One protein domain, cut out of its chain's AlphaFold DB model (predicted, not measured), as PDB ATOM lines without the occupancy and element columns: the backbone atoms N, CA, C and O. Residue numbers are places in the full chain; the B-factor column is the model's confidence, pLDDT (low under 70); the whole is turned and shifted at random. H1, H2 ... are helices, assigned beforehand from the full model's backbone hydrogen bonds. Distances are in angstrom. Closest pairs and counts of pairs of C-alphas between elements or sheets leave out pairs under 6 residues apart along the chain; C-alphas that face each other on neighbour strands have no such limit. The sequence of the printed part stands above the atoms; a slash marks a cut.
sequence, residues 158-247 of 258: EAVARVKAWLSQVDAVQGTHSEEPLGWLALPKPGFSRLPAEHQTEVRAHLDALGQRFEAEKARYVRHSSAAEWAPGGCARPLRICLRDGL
ATOM      1  N   GLU A 158     -54.820  11.649 -22.310       78.19
ATOM      2  CA  GLU A 158     -54.850  10.359 -21.623       78.19
ATOM      3  C   GLU A 158     -53.654  10.209 -20.672       78.19
ATOM      4  O   GLU A 158     -53.807   9.725 -19.548       78.19
ATOM      5  N   ALA A 159     -52.466  10.686 -21.063       79.81
ATOM      6  CA  ALA A 159     -51.304  10.707 -20.181       79.81
ATOM      7  C   ALA A 159     -51.561  11.557 -18.930       79.81
ATOM      8  O   ALA A 159     -51.310  11.110 -17.809       79.81
ATOM      9  N   VAL A 160     -52.105  12.765 -19.113       83.75
ATOM     10  CA  VAL A 160     -52.463  13.661 -18.004       83.75
ATOM     11  C   VAL A 160     -53.484  13.002 -17.080       83.75
ATOM     12  O   VAL A 160     -53.276  12.969 -15.864       83.75
ATOM     13  N   ALA A 161     -54.553  12.432 -17.641       83.62
ATOM     14  CA  ALA A 161     -55.593  11.754 -16.874       83.62
ATOM     15  C   ALA A 161     -55.014  10.603 -16.037       83.62
ATOM     16  O   ALA A 161     -55.303  10.504 -14.842       83.62
ATOM     17  N   ARG A 162     -54.129   9.787 -16.624       82.56
ATOM     18  CA  ARG A 162     -53.457   8.678 -15.929       82.56
ATOM     19  C   ARG A 162     -52.548   9.151 -14.802       82.56
ATOM     20  O   ARG A 162     -52.607   8.576 -13.719       82.56
ATOM     21  N   VAL A 163     -51.743  10.198 -15.014       84.38
ATOM     22  CA  VAL A 163     -50.890  10.749 -13.942       84.38
ATOM     23  C   VAL A 163     -51.741  11.286 -12.800       84.38
ATOM     24  O   VAL A 163     -51.464  10.962 -11.646       84.38
ATOM     25  N   LYS A 164     -52.783  12.071 -13.097       86.62
ATOM     26  CA  LYS A 164     -53.665  12.643 -12.070       86.62
ATOM     27  C   LYS A 164     -54.379  11.552 -11.268       86.62
ATOM     28  O   LYS A 164     -54.376  11.604 -10.041       86.62
ATOM     29  N   ALA A 165     -54.933  10.546 -11.948       86.00
ATOM     30  CA  ALA A 165     -55.609   9.418 -11.307       86.00
ATOM     31  C   ALA A 165     -54.658   8.561 -10.459       86.00
ATOM     32  O   ALA A 165     -55.046   8.071  -9.405       86.00
ATOM     33  N   TRP A 166     -53.412   8.387 -10.895       86.12
ATOM     34  CA  TRP A 166     -52.419   7.654 -10.119       86.12
ATOM     35  C   TRP A 166     -51.960   8.454  -8.893       86.12
ATOM     36  O   TRP A 166     -51.970   7.934  -7.778       86.12
ATOM     37  N   LEU A 167     -51.625   9.738  -9.068       88.38
ATOM     38  CA  LEU A 167     -51.218  10.621  -7.972       88.38
ATOM     39  C   LEU A 167     -52.296  10.734  -6.893       88.38
ATOM     40  O   LEU A 167     -51.958  10.702  -5.716       88.38
ATOM     41  N   SER A 168     -53.579  10.803  -7.255       88.88
ATOM     42  CA  SER A 168     -54.659  10.867  -6.261       88.88
ATOM     43  C   SER A 168     -54.709   9.637  -5.344       88.88
ATOM     44  O   SER A 168     -55.153   9.751  -4.204       88.88
ATOM     45  N   GLN A 169     -54.211   8.486  -5.805       86.94
ATOM     46  CA  GLN A 169     -54.160   7.248  -5.026       86.94
ATOM     47  C   GLN A 169     -52.901   7.144  -4.158       86.94
ATOM     48  O   GLN A 169     -52.977   6.667  -3.028       86.94
ATOM     49  N   VAL A 170     -51.741   7.576  -4.665       87.06
ATOM     50  CA  VAL A 170     -50.442   7.317  -4.007       87.06
ATOM     51  C   VAL A 170     -49.816   8.539  -3.325       87.06
ATOM     52  O   VAL A 170     -48.892   8.399  -2.515       87.06
ATOM     53  N   ASP A 171     -50.262   9.748  -3.674       90.38
ATOM     54  CA  ASP A 171     -49.766  11.033  -3.169       90.38
ATOM     55  C   ASP A 171     -50.749  12.157  -3.499       90.38
ATOM     56  O   ASP A 171     -50.502  13.006  -4.359       90.38
ATOM     57  N   ALA A 172     -51.893  12.132  -2.813       92.50
ATOM     58  CA  ALA A 172     -52.994  13.058  -3.053       92.50
ATOM     59  C   ALA A 172     -52.563  14.531  -2.961       92.50
ATOM     60  O   ALA A 172     -53.025  15.343  -3.755       92.50
ATOM     61  N   VAL A 173     -51.626  14.860  -2.061       94.06
ATOM     62  CA  VAL A 173     -51.069  16.219  -1.931       94.06
ATOM     63  C   VAL A 173     -50.374  16.643  -3.226       94.06
ATOM     64  O   VAL A 173     -50.675  17.705  -3.770       94.06
ATOM     65  N   GLN A 174     -49.489  15.800  -3.771       92.75
ATOM     66  CA  GLN A 174     -48.871  16.078  -5.068       92.75
ATOM     67  C   GLN A 174     -49.895  16.063  -6.212       92.75
ATOM     68  O   GLN A 174     -49.750  16.832  -7.162       92.75
ATOM     69  N   GLY A 175     -50.919  15.209  -6.132       91.44
ATOM     70  CA  GLY A 175     -52.036  15.176  -7.076       91.44
ATOM     71  C   GLY A 175     -52.741  16.527  -7.176       91.44
ATOM     72  O   GLY A 175     -52.839  17.066  -8.276       91.44
ATOM     73  N   THR A 176     -53.122  17.114  -6.037       94.31
ATOM     74  CA  THR A 176     -53.720  18.454  -5.961       94.31
ATOM     75  C   THR A 176     -52.791  19.524  -6.533       94.31
ATOM     76  O   THR A 176     -53.209  20.303  -7.383       94.31
ATOM     77  N   HIS A 177     -51.507  19.522  -6.156       93.38
ATOM     78  CA  HIS A 177     -50.528  20.476  -6.701       93.38
ATOM     79  C   HIS A 177     -50.297  20.332  -8.210       93.38
ATOM     80  O   HIS A 177     -49.769  21.242  -8.838       93.38
ATOM     81  N   SER A 178     -50.644  19.184  -8.796       91.38
ATOM     82  CA  SER A 178     -50.421  18.907 -10.215       91.38
ATOM     83  C   SER A 178     -51.655  19.136 -11.080       91.38
ATOM     84  O   SER A 178     -51.560  18.972 -12.293       91.38
ATOM     85  N   GLU A 179     -52.809  19.484 -10.503       90.62
ATOM     86  CA  GLU A 179     -54.058  19.537 -11.263       90.62
ATOM     87  C   GLU A 179     -54.066  20.586 -12.367       90.62
ATOM     88  O   GLU A 179     -54.456  20.258 -13.491       90.62
ATOM     89  N   GLU A 180     -53.661  21.810 -12.037       90.88
ATOM     90  CA  GLU A 180     -53.646  22.950 -12.952       90.88
ATOM     91  C   GLU A 180     -52.461  22.874 -13.931       90.88
ATOM     92  O   GLU A 180     -52.719  22.846 -15.138       90.88
ATOM     93  N   PRO A 181     -51.196  22.685 -13.489       89.31
ATOM     94  CA  PRO A 181     -50.066  22.574 -14.412       89.31
ATOM     95  C   PRO A 181     -50.215  21.434 -15.425       89.31
ATOM     96  O   PRO A 181     -49.923  21.603 -16.608       89.31
ATOM     97  N   LEU A 182     -50.703  20.260 -15.005       87.19
ATOM     98  CA  LEU A 182     -50.941  19.162 -15.947       87.19
ATOM     99  C   LEU A 182     -52.188  19.398 -16.809       87.19
ATOM    100  O   LEU A 182     -52.248  18.893 -17.928       87.19
ATOM    101  N   GLY A 183     -53.161  20.181 -16.334       87.69
ATOM    102  CA  GLY A 183     -54.349  20.557 -17.101       87.69
ATOM    103  C   GLY A 183     -54.004  21.259 -18.417       87.69
ATOM    104  O   GLY A 183     -54.596  20.950 -19.452       87.69
ATOM    105  N   TRP A 184     -52.971  22.106 -18.416       85.44
ATOM    106  CA  TRP A 184     -52.472  22.779 -19.621       85.44
ATOM    107  C   TRP A 184     -51.973  21.821 -20.713       85.44
ATOM    108  O   TRP A 184     -52.015  22.154 -21.898       85.44
ATOM    109  N   LEU A 185     -51.533  20.616 -20.337       81.31
ATOM    110  CA  LEU A 185     -51.041  19.589 -21.261       81.31
ATOM    111  C   LEU A 185     -52.159  18.730 -21.864       81.31
ATOM    112  O   LEU A 185     -51.923  18.028 -22.844       81.31
ATOM    113  N   ALA A 186     -53.370  18.799 -21.307       81.12
ATOM    114  CA  ALA A 186     -54.540  18.091 -21.816       81.12
ATOM    115  C   ALA A 186     -55.333  18.900 -22.862       81.12
ATOM    116  O   ALA A 186     -56.316  18.400 -23.409       81.12
ATOM    117  N   LEU A 187     -54.927  20.142 -23.156       77.25
ATOM    118  CA  LEU A 187     -55.623  21.008 -24.107       77.25
ATOM    119  C   LEU A 187     -55.375  20.588 -25.564       77.25
ATOM    120  O   LEU A 187     -54.213  20.473 -25.957       77.25
ATOM    121  N   PRO A 188     -56.425  20.442 -26.397       70.56
ATOM    122  CA  PRO A 188     -56.281  20.059 -27.799       70.56
ATOM    123  C   PRO A 188     -55.389  21.029 -28.584       70.56
ATOM    124  O   PRO A 188     -55.104  22.153 -28.157       70.56
ATOM    125  N   LYS A 189     -54.946  20.594 -29.773       66.75
ATOM    126  CA  LYS A 189     -54.114  21.416 -30.662       66.75
ATOM    127  C   LYS A 189     -54.727  22.824 -30.828       66.75
ATOM    128  O   LYS A 189     -55.930  22.947 -31.042       66.75
ATOM    129  N   PRO A 190     -53.903  23.883 -30.726       64.44
ATOM    130  CA  PRO A 190     -52.457  23.846 -30.947       64.44
ATOM    131  C   PRO A 190     -51.600  23.544 -29.696       64.44
ATOM    132  O   PRO A 190     -50.370  23.503 -29.801       64.44
ATOM    133  N   GLY A 191     -52.239  23.253 -28.554       76.62
ATOM    134  CA  GLY A 191     -51.618  22.655 -27.370       76.62
ATOM    135  C   GLY A 191     -50.547  23.520 -26.701       76.62
ATOM    136  O   GLY A 191     -50.510  24.741 -26.860       76.62
ATOM    137  N   PHE A 192     -49.639  22.858 -25.977       79.38
ATOM    138  CA  PHE A 192     -48.585  23.479 -25.168       79.38
ATOM    139  C   PHE A 192     -47.773  24.567 -25.901       79.38
ATOM    140  O   PHE A 192     -47.472  25.613 -25.333       79.38
ATOM    141  N   SER A 193     -47.469  24.358 -27.187       80.38
ATOM    142  CA  SER A 193     -46.637  25.268 -27.994       80.38
ATOM    143  C   SER A 193     -47.224  26.671 -28.199       80.38
ATOM    144  O   SER A 193     -46.492  27.600 -28.540       80.38
ATOM    145  N   ARG A 194     -48.540  26.835 -28.014       84.62
ATOM    146  CA  ARG A 194     -49.241  28.120 -28.167       84.62
ATOM    147  C   ARG A 194     -49.706  28.717 -26.847       84.62
ATOM    148  O   ARG A 194     -50.360  29.756 -26.871       84.62
ATOM    149  N   LEU A 195     -49.386  28.090 -25.717       85.56
ATOM    150  CA  LEU A 195     -49.669  28.681 -24.416       85.56
ATOM    151  C   LEU A 195     -48.858  29.975 -24.227       85.56
ATOM    152  O   LEU A 195     -47.750  30.077 -24.767       85.56
ATOM    153  N   PRO A 196     -49.360  30.941 -23.439       91.25
ATOM    154  CA  PRO A 196     -48.554  32.043 -22.924       91.25
ATOM    155  C   PRO A 196     -47.219  31.557 -22.342       91.25
ATOM    156  O   PRO A 196     -47.143  30.490 -21.730       91.25
ATOM    157  N   ALA A 197     -46.150  32.336 -22.533       91.88
ATOM    158  CA  ALA A 197     -44.798  31.950 -22.118       91.88
ATOM    159  C   ALA A 197     -44.686  31.685 -20.604       91.88
ATOM    160  O   ALA A 197     -43.903  30.831 -20.184       91.88
ATOM    161  N   GLU A 198     -45.496  32.376 -19.798       92.19
ATOM    162  CA  GLU A 198     -45.615  32.145 -18.356       92.19
ATOM    163  C   GLU A 198     -46.092  30.718 -18.052       92.19
ATOM    164  O   GLU A 198     -45.383  29.984 -17.369       92.19
ATOM    165  N   HIS A 199     -47.185  30.264 -18.673       89.25
ATOM    166  CA  HIS A 199     -47.702  28.906 -18.499       89.25
ATOM    167  C   HIS A 199     -46.758  27.854 -19.077       89.25
ATOM    168  O   HIS A 199     -46.571  26.798 -18.481       89.25
ATOM    169  N   GLN A 200     -46.091  28.129 -20.205       87.88
ATOM    170  CA  GLN A 200     -45.063  27.210 -20.708       87.88
ATOM    171  C   GLN A 200     -43.924  27.021 -19.699       87.88
ATOM    172  O   GLN A 200     -43.419  25.910 -19.538       87.88
ATOM    173  N   THR A 201     -43.513  28.100 -19.031       90.44
ATOM    174  CA  THR A 201     -42.448  28.072 -18.020       90.44
ATOM    175  C   THR A 201     -42.908  27.349 -16.761       90.44
ATOM    176  O   THR A 201     -42.202  26.466 -16.276       90.44
ATOM    177  N   GLU A 202     -44.106  27.671 -16.277       90.69
ATOM    178  CA  GLU A 202     -44.745  27.044 -15.120       90.69
ATOM    179  C   GLU A 202     -44.866  25.527 -15.298       90.69
ATOM    180  O   GLU A 202     -44.400  24.756 -14.463       90.69
ATOM    181  N   VAL A 203     -45.409  25.089 -16.435       88.12
ATOM    182  CA  VAL A 203     -45.586  23.669 -16.748       88.12
ATOM    183  C   VAL A 203     -44.239  22.954 -16.840       88.12
ATOM    184  O   VAL A 203     -44.092  21.879 -16.267       88.12
ATOM    185  N   ARG A 204     -43.224  23.534 -17.500       86.88
ATOM    186  CA  ARG A 204     -41.876  22.930 -17.551       86.88
ATOM    187  C   ARG A 204     -41.281  22.770 -16.154       86.88
ATOM    188  O   ARG A 204     -40.825  21.680 -15.819       86.88
ATOM    189  N   ALA A 205     -41.329  23.824 -15.341       90.19
ATOM    190  CA  ALA A 205     -40.820  23.792 -13.974       90.19
ATOM    191  C   ALA A 205     -41.555  22.744 -13.124       90.19
ATOM    192  O   ALA A 205     -40.922  21.989 -12.385       90.19
ATOM    193  N   HIS A 206     -42.879  22.645 -13.278       91.06
ATOM    194  CA  HIS A 206     -43.688  21.645 -12.588       91.06
ATOM    195  C   HIS A 206     -43.320  20.219 -12.995       91.06
ATOM    196  O   HIS A 206     -43.185  19.346 -12.140       91.06
ATOM    197  N   LEU A 207     -43.119  19.966 -14.288       86.62
ATOM    198  CA  LEU A 207     -42.727  18.647 -14.785       86.62
ATOM    199  C   LEU A 207     -41.330  18.234 -14.325       86.62
ATOM    200  O   LEU A 207     -41.131  17.071 -13.968       86.62
ATOM    201  N   ASP A 208     -40.386  19.174 -14.280       84.88
ATOM    202  CA  ASP A 208     -39.056  18.928 -13.722       84.88
ATOM    203  C   ASP A 208     -39.138  18.599 -12.224       84.88
ATOM    204  O   ASP A 208     -38.555  17.606 -11.778       84.88
ATOM    205  N   ALA A 209     -39.912  19.369 -11.452       89.69
ATOM    206  CA  ALA A 209     -40.126  19.120 -10.027       89.69
ATOM    207  C   ALA A 209     -40.824  17.773  -9.773       89.69
ATOM    208  O   ALA A 209     -40.413  17.008  -8.896       89.69
ATOM    209  N   LEU A 210     -41.842  17.439 -10.571       87.81
ATOM    210  CA  LEU A 210     -42.553  16.166 -10.491       87.81
ATOM    211  C   LEU A 210     -41.620  14.993 -10.821       87.81
ATOM    212  O   LEU A 210     -41.605  13.994 -10.102       87.81
ATOM    213  N   GLY A 211     -40.784  15.138 -11.853       83.88
ATOM    214  CA  GLY A 211     -39.760  14.158 -12.207       83.88
ATOM    215  C   GLY A 211     -38.738  13.935 -11.089       83.88
ATOM    216  O   GLY A 211     -38.402  12.790 -10.789       83.88
ATOM    217  N   GLN A 212     -38.278  15.001 -10.427       85.06
ATOM    218  CA  GLN A 212     -37.375  14.900  -9.273       85.06
ATOM    219  C   GLN A 212     -38.046  14.213  -8.081       85.06
ATOM    220  O   GLN A 212     -37.451  13.327  -7.464       85.06
ATOM    221  N   ARG A 213     -39.304  14.563  -7.785       88.38
ATOM    222  CA  ARG A 213     -40.078  13.927  -6.713       88.38
ATOM    223  C   ARG A 213     -40.272  12.436  -6.968       88.38
ATOM    224  O   ARG A 213     -40.122  11.646  -6.044       88.38
ATOM    225  N   PHE A 214     -40.555  12.039  -8.207       85.00
ATOM    226  CA  PHE A 214     -40.672  10.631  -8.600       85.00
ATOM    227  C   PHE A 214     -39.414   9.819  -8.297       85.00
ATOM    228  O   PHE A 214     -39.530   8.680  -7.846       85.00
ATOM    229  N   GLU A 215     -38.227  10.398  -8.475       83.81
ATOM    230  CA  GLU A 215     -36.977   9.732  -8.104       83.81
ATOM    231  C   GLU A 215     -36.743   9.729  -6.590       83.81
ATOM    232  O   GLU A 215     -36.427   8.681  -6.027       83.81
ATOM    233  N   ALA A 216     -36.952  10.866  -5.921       88.06
ATOM    234  CA  ALA A 216     -36.748  10.995  -4.478       88.06
ATOM    235  C   ALA A 216     -37.678  10.069  -3.671       88.06
ATOM    236  O   ALA A 216     -37.254   9.413  -2.721       88.06
ATOM    237  N   GLU A 217     -38.936   9.954  -4.094       88.62
ATOM    238  CA  GLU A 217     -39.987   9.204  -3.406       88.62
ATOM    239  C   GLU A 217     -40.206   7.801  -3.993       88.62
ATOM    240  O   GLU A 217     -41.129   7.094  -3.582       88.62
ATOM    241  N   LYS A 218     -39.354   7.349  -4.926       84.94
ATOM    242  CA  LYS A 218     -39.506   6.074  -5.649       84.94
ATOM    243  C   LYS A 218     -39.809   4.893  -4.729       84.94
ATOM    244  O   LYS A 218     -40.716   4.109  -5.000       84.94
ATOM    245  N   ALA A 219     -39.068   4.758  -3.629       87.69
ATOM    246  CA  ALA A 219     -39.269   3.666  -2.680       87.69
ATOM    247  C   ALA A 219     -40.646   3.730  -1.998       87.69
ATOM    248  O   ALA A 219     -41.257   2.691  -1.751       87.69
ATOM    249  N   ARG A 220     -41.152   4.935  -1.704       88.75
ATOM    250  CA  ARG A 220     -42.501   5.124  -1.162       88.75
ATOM    251  C   ARG A 220     -43.553   4.799  -2.215       88.75
ATOM    252  O   ARG A 220     -44.483   4.065  -1.888       88.75
ATOM    253  N   TYR A 221     -43.389   5.272  -3.449       86.06
ATOM    254  CA  TYR A 221     -44.328   5.000  -4.536       86.06
ATOM    255  C   TYR A 221     -44.442   3.511  -4.847       86.06
ATOM    256  O   TYR A 221     -45.547   2.990  -4.835       86.06
ATOM    257  N   VAL A 222     -43.322   2.795  -4.986       83.81
ATOM    258  CA  VAL A 222     -43.331   1.343  -5.241       83.81
ATOM    259  C   VAL A 222     -44.054   0.561  -4.136       83.81
ATOM    260  O   VAL A 222     -44.687  -0.447  -4.435       83.81
ATOM    261  N   ARG A 223     -43.999   1.016  -2.874       85.56
ATOM    262  CA  ARG A 223     -44.741   0.387  -1.764       85.56
ATOM    263  C   ARG A 223     -46.254   0.618  -1.824       85.56
ATOM    264  O   ARG A 223     -46.988  -0.231  -1.337       85.56
ATOM    265  N   HIS A 224     -46.699   1.760  -2.346       81.00
ATOM    266  CA  HIS A 224     -48.122   2.132  -2.400       81.00
ATOM    267  C   HIS A 224     -48.791   1.764  -3.729       81.00
ATOM    268  O   HIS A 224     -50.013   1.798  -3.817       81.00
ATOM    269  N   SER A 225     -48.003   1.428  -4.750       79.69
ATOM    270  CA  SER A 225     -48.468   0.945  -6.046       79.69
ATOM    271  C   SER A 225     -47.938  -0.475  -6.289       79.69
ATOM    272  O   SER A 225     -48.324  -1.417  -5.596       79.69
ATOM    273  N   SER A 226     -47.005  -0.648  -7.222       73.00
ATOM    274  CA  SER A 226     -46.311  -1.899  -7.493       73.00
ATOM    275  C   SER A 226     -45.012  -1.660  -8.267       73.00
ATOM    276  O   SER A 226     -44.832  -0.657  -8.963       73.00
ATOM    277  N   ALA A 227     -44.096  -2.632  -8.219       67.56
ATOM    278  CA  ALA A 227     -42.895  -2.608  -9.058       67.56
ATOM    279  C   ALA A 227     -43.229  -2.667 -10.565       67.56
ATOM    280  O   ALA A 227     -42.494  -2.109 -11.379       67.56
ATOM    281  N   ALA A 228     -44.344  -3.310 -10.931       65.88
ATOM    282  CA  ALA A 228     -44.810  -3.422 -12.312       65.88
ATOM    283  C   ALA A 228     -45.288  -2.074 -12.872       65.88
ATOM    284  O   ALA A 228     -44.965  -1.735 -14.009       65.88
ATOM    285  N   GLU A 229     -45.971  -1.259 -12.068       66.38
ATOM    286  CA  GLU A 229     -46.404   0.089 -12.468       66.38
ATOM    287  C   GLU A 229     -45.245   1.083 -12.617       66.38
ATOM    288  O   GLU A 229     -45.376   2.081 -13.329       66.38
ATOM    289  N   TRP A 230     -44.097   0.791 -11.996       65.50
ATOM    290  CA  TRP A 230     -42.860   1.566 -12.133       65.50
ATOM    291  C   TRP A 230     -41.932   1.069 -13.258       65.50
ATOM    292  O   TRP A 230     -40.944   1.725 -13.608       65.50
ATOM    293  N   ALA A 231     -42.211  -0.105 -13.829       58.22
ATOM    294  CA  ALA A 231     -41.441  -0.661 -14.937       58.22
ATOM    295  C   ALA A 231     -41.656   0.156 -16.233       58.22
ATOM    296  O   ALA A 231     -42.631   0.897 -16.337       58.22
ATOM    297  N   PRO A 232     -40.791   0.022 -17.260       50.03
ATOM    298  CA  PRO A 232     -40.956   0.710 -18.550       50.03
ATOM    299  C   PRO A 232     -42.304   0.492 -19.258       50.03
ATOM    300  O   PRO A 232     -42.634   1.265 -20.143       50.03
ATOM    301  N   GLY A 233     -43.066  -0.546 -18.898       44.97
ATOM    302  CA  GLY A 233     -44.424  -0.791 -19.406       44.97
ATOM    303  C   GLY A 233     -45.552  -0.431 -18.429       44.97
ATOM    304  O   GLY A 233     -46.713  -0.636 -18.762       44.97
ATOM    305  N   GLY A 234     -45.227   0.051 -17.227       51.22
ATOM    306  CA  GLY A 234     -46.192   0.542 -16.242       51.22
ATOM    307  C   GLY A 234     -46.564   2.004 -16.493       51.22
ATOM    308  O   GLY A 234     -45.967   2.648 -17.346       51.22
ATOM    309  N   CYS A 235     -47.536   2.560 -15.768       54.97
ATOM    310  CA  CYS A 235     -47.984   3.935 -16.015       54.97
ATOM    311  C   CYS A 235     -46.911   4.985 -15.663       54.97
ATOM    312  O   CYS A 235     -46.721   5.937 -16.409       54.97
ATOM    313  N   ALA A 236     -46.158   4.831 -14.571       53.91
ATOM    314  CA  ALA A 236     -45.381   5.945 -14.019       53.91
ATOM    315  C   ALA A 236     -44.137   6.336 -14.846       53.91
ATOM    316  O   ALA A 236     -43.817   7.518 -14.990       53.91
ATOM    317  N   ARG A 237     -43.422   5.358 -15.418       56.56
ATOM    318  CA  ARG A 237     -42.147   5.603 -16.119       56.56
ATOM    319  C   ARG A 237     -42.306   6.165 -17.543       56.56
ATOM    320  O   ARG A 237     -41.548   7.068 -17.888       56.56
ATOM    321  N   PRO A 238     -43.248   5.702 -18.373       54.44
ATOM    322  CA  PRO A 238     -43.509   6.303 -19.675       54.44
ATOM    323  C   PRO A 238     -44.153   7.679 -19.575       54.44
ATOM    324  O   PRO A 238     -43.810   8.549 -20.362       54.44
ATOM    325  N   LEU A 239     -45.004   7.922 -18.568       57.84
ATOM    326  CA  LEU A 239     -45.565   9.255 -18.318       57.84
ATOM    327  C   LEU A 239     -44.454  10.276 -18.033       57.84
ATOM    328  O   LEU A 239     -44.509  11.392 -18.538       57.84
ATOM    329  N   ARG A 240     -43.378   9.876 -17.341       59.03
ATOM    330  CA  ARG A 240     -42.158  10.692 -17.200       59.03
ATOM    331  C   ARG A 240     -41.509  11.026 -18.555       59.03
ATOM    332  O   ARG A 240     -41.051  12.151 -18.720       59.03
ATOM    333  N   ILE A 241     -41.440  10.078 -19.493       56.94
ATOM    334  CA  ILE A 241     -40.842  10.288 -20.828       56.94
ATOM    335  C   ILE A 241     -41.737  11.205 -21.669       56.94
ATOM    336  O   ILE A 241     -41.256  12.199 -22.203       56.94
ATOM    337  N   CYS A 242     -43.043  10.931 -21.719       57.03
ATOM    338  CA  CYS A 242     -43.999  11.739 -22.475       57.03
ATOM    339  C   CYS A 242     -44.022  13.193 -21.994       57.03
ATOM    340  O   CYS A 242     -43.991  14.110 -22.808       57.03
ATOM    341  N   LEU A 243     -44.038  13.403 -20.675       57.78
ATOM    342  CA  LEU A 243     -44.118  14.744 -20.108       57.78
ATOM    343  C   LEU A 243     -42.795  15.512 -20.244       57.78
ATOM    344  O   LEU A 243     -42.804  16.695 -20.568       57.78
ATOM    345  N   ARG A 244     -41.646  14.859 -20.040       54.75
ATOM    346  CA  ARG A 244     -40.339  15.534 -20.082       54.75
ATOM    347  C   ARG A 244     -39.822  15.761 -21.505       54.75
ATOM    348  O   ARG A 244     -39.354  16.856 -21.822       54.75
ATOM    349  N   ASP A 245     -39.879  14.736 -22.351       50.94
ATOM    350  CA  ASP A 245     -39.195  14.740 -23.648       50.94
ATOM    351  C   ASP A 245     -40.098  15.255 -24.782       50.94
ATOM    352  O   ASP A 245     -39.595  15.867 -25.722       50.94
ATOM    353  N   GLY A 246     -41.427  15.131 -24.657       48.19
ATOM    354  CA  GLY A 246     -42.391  15.638 -25.646       48.19
ATOM    355  C   GLY A 246     -42.463  17.167 -25.743       48.19
ATOM    356  O   GLY A 246     -42.911  17.711 -26.750       48.19
ATOM    357  N   LEU A 247     -41.981  17.887 -24.723       47.81
ATOM    358  CA  LEU A 247     -42.065  19.354 -24.642       47.81
ATOM    359  C   LEU A 247     -40.759  20.076 -25.002       47.81
ATOM    360  O   LEU A 247     -40.705  21.311 -24.970       47.81
TER     361      LEU A 247
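Overview. This is residues 158 to 247 of the 258 residues of the protein "Erythromycin esterase" of Stigmatella aurantiaca (UniProt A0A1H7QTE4). Helices make two layers, one over the other: the long H5 with H7 beside it in one, and H1 and H3 side by side in the other, where H2 packs on one end of H1. The short H4 lies at one end of the long axis, between H3 and H5 in the chain, and H6 lies at the other end, near the ends of H5 and H1. The printed part has 90 residues with seven named helices, H1 to H7 in chain order, and no named strand; the class is all helix. The whole is compact, with a radius of gyration of the C-alphas of 12.9 A, but elongated in outline, spanning 38 by 24 by 19 A.

Arrangement. The longest helix is H5, residues 197 to 216. With its residues 199 to 206 alone it touches H3, residues 179 to 186, at a steep tilt of 69.5 degrees, only just short of about perpendicular, opposite ways; the closest C-alphas are those of Pro 181 and Val 203, 5.2 A apart. With residues 204 to 211 alone H5 touches H7, residues 236 to 245, at a shallow tilt of 35.0 degrees, only just short of steep, opposite ways; the C-alphas of Gly 211 and Arg 240 are closest, at 6.5 A. H1, residues 158 to 170, is apart from H5 but touches H3 at a shallow tilt of 23 degrees, opposite ways, with Val 160 and Leu 182 closest, their C-alphas 6.1 A apart. With residues 159 to 163 alone H1 touches H7 at a steep tilt of 47 degrees, and the closest C-alphas, of Ala 159 and Leu 239, are 6.2 A apart. With residues 164 to 168 alone it touches H2, residues 172 to 177, where the C-alphas of Leu 167 and Gly 175 are closest, at 4.7 A. H4, residues 191 to 194, touches H3 only at the corner, the closest C-alphas, of Leu 185 and Phe 192, being 6.0 A apart. H6, residues 218 to 224, is close to H1 but not clearly touching; the closest C-alphas, of Val 170 and His 224, are 5.9 A apart. Each O i to N i+4 pair is within hydrogen-bond range in H2, H5, H6 and H7, against 8 of 9 in H1 and 2 of 4 in H3, while H4 is too short for such a pair.

Along the chain. H5 runs 28.5 A from C-alpha 197 at (-44.798, 31.950, -22.118) to C-alpha 216 at (-36.748, 10.995, -4.478). H1 begins at C-alpha 158 (-54.850, 10.359, -21.623) and is 18.4 A long; H7 is 14.4 A long and ends at C-alpha 245 (-39.195, 14.740, -23.648).

Size, cuts and confidence. The C-alphas of Arg 194 and Arg 223 are the two farthest apart, at 38.6 A. The printed part has no cut, and the link from H6 to H7 is long, with 11 residues. Confidence is under 70 at residues 189 to 190 and 227 to 247; H7 has a mean pLDDT of 56.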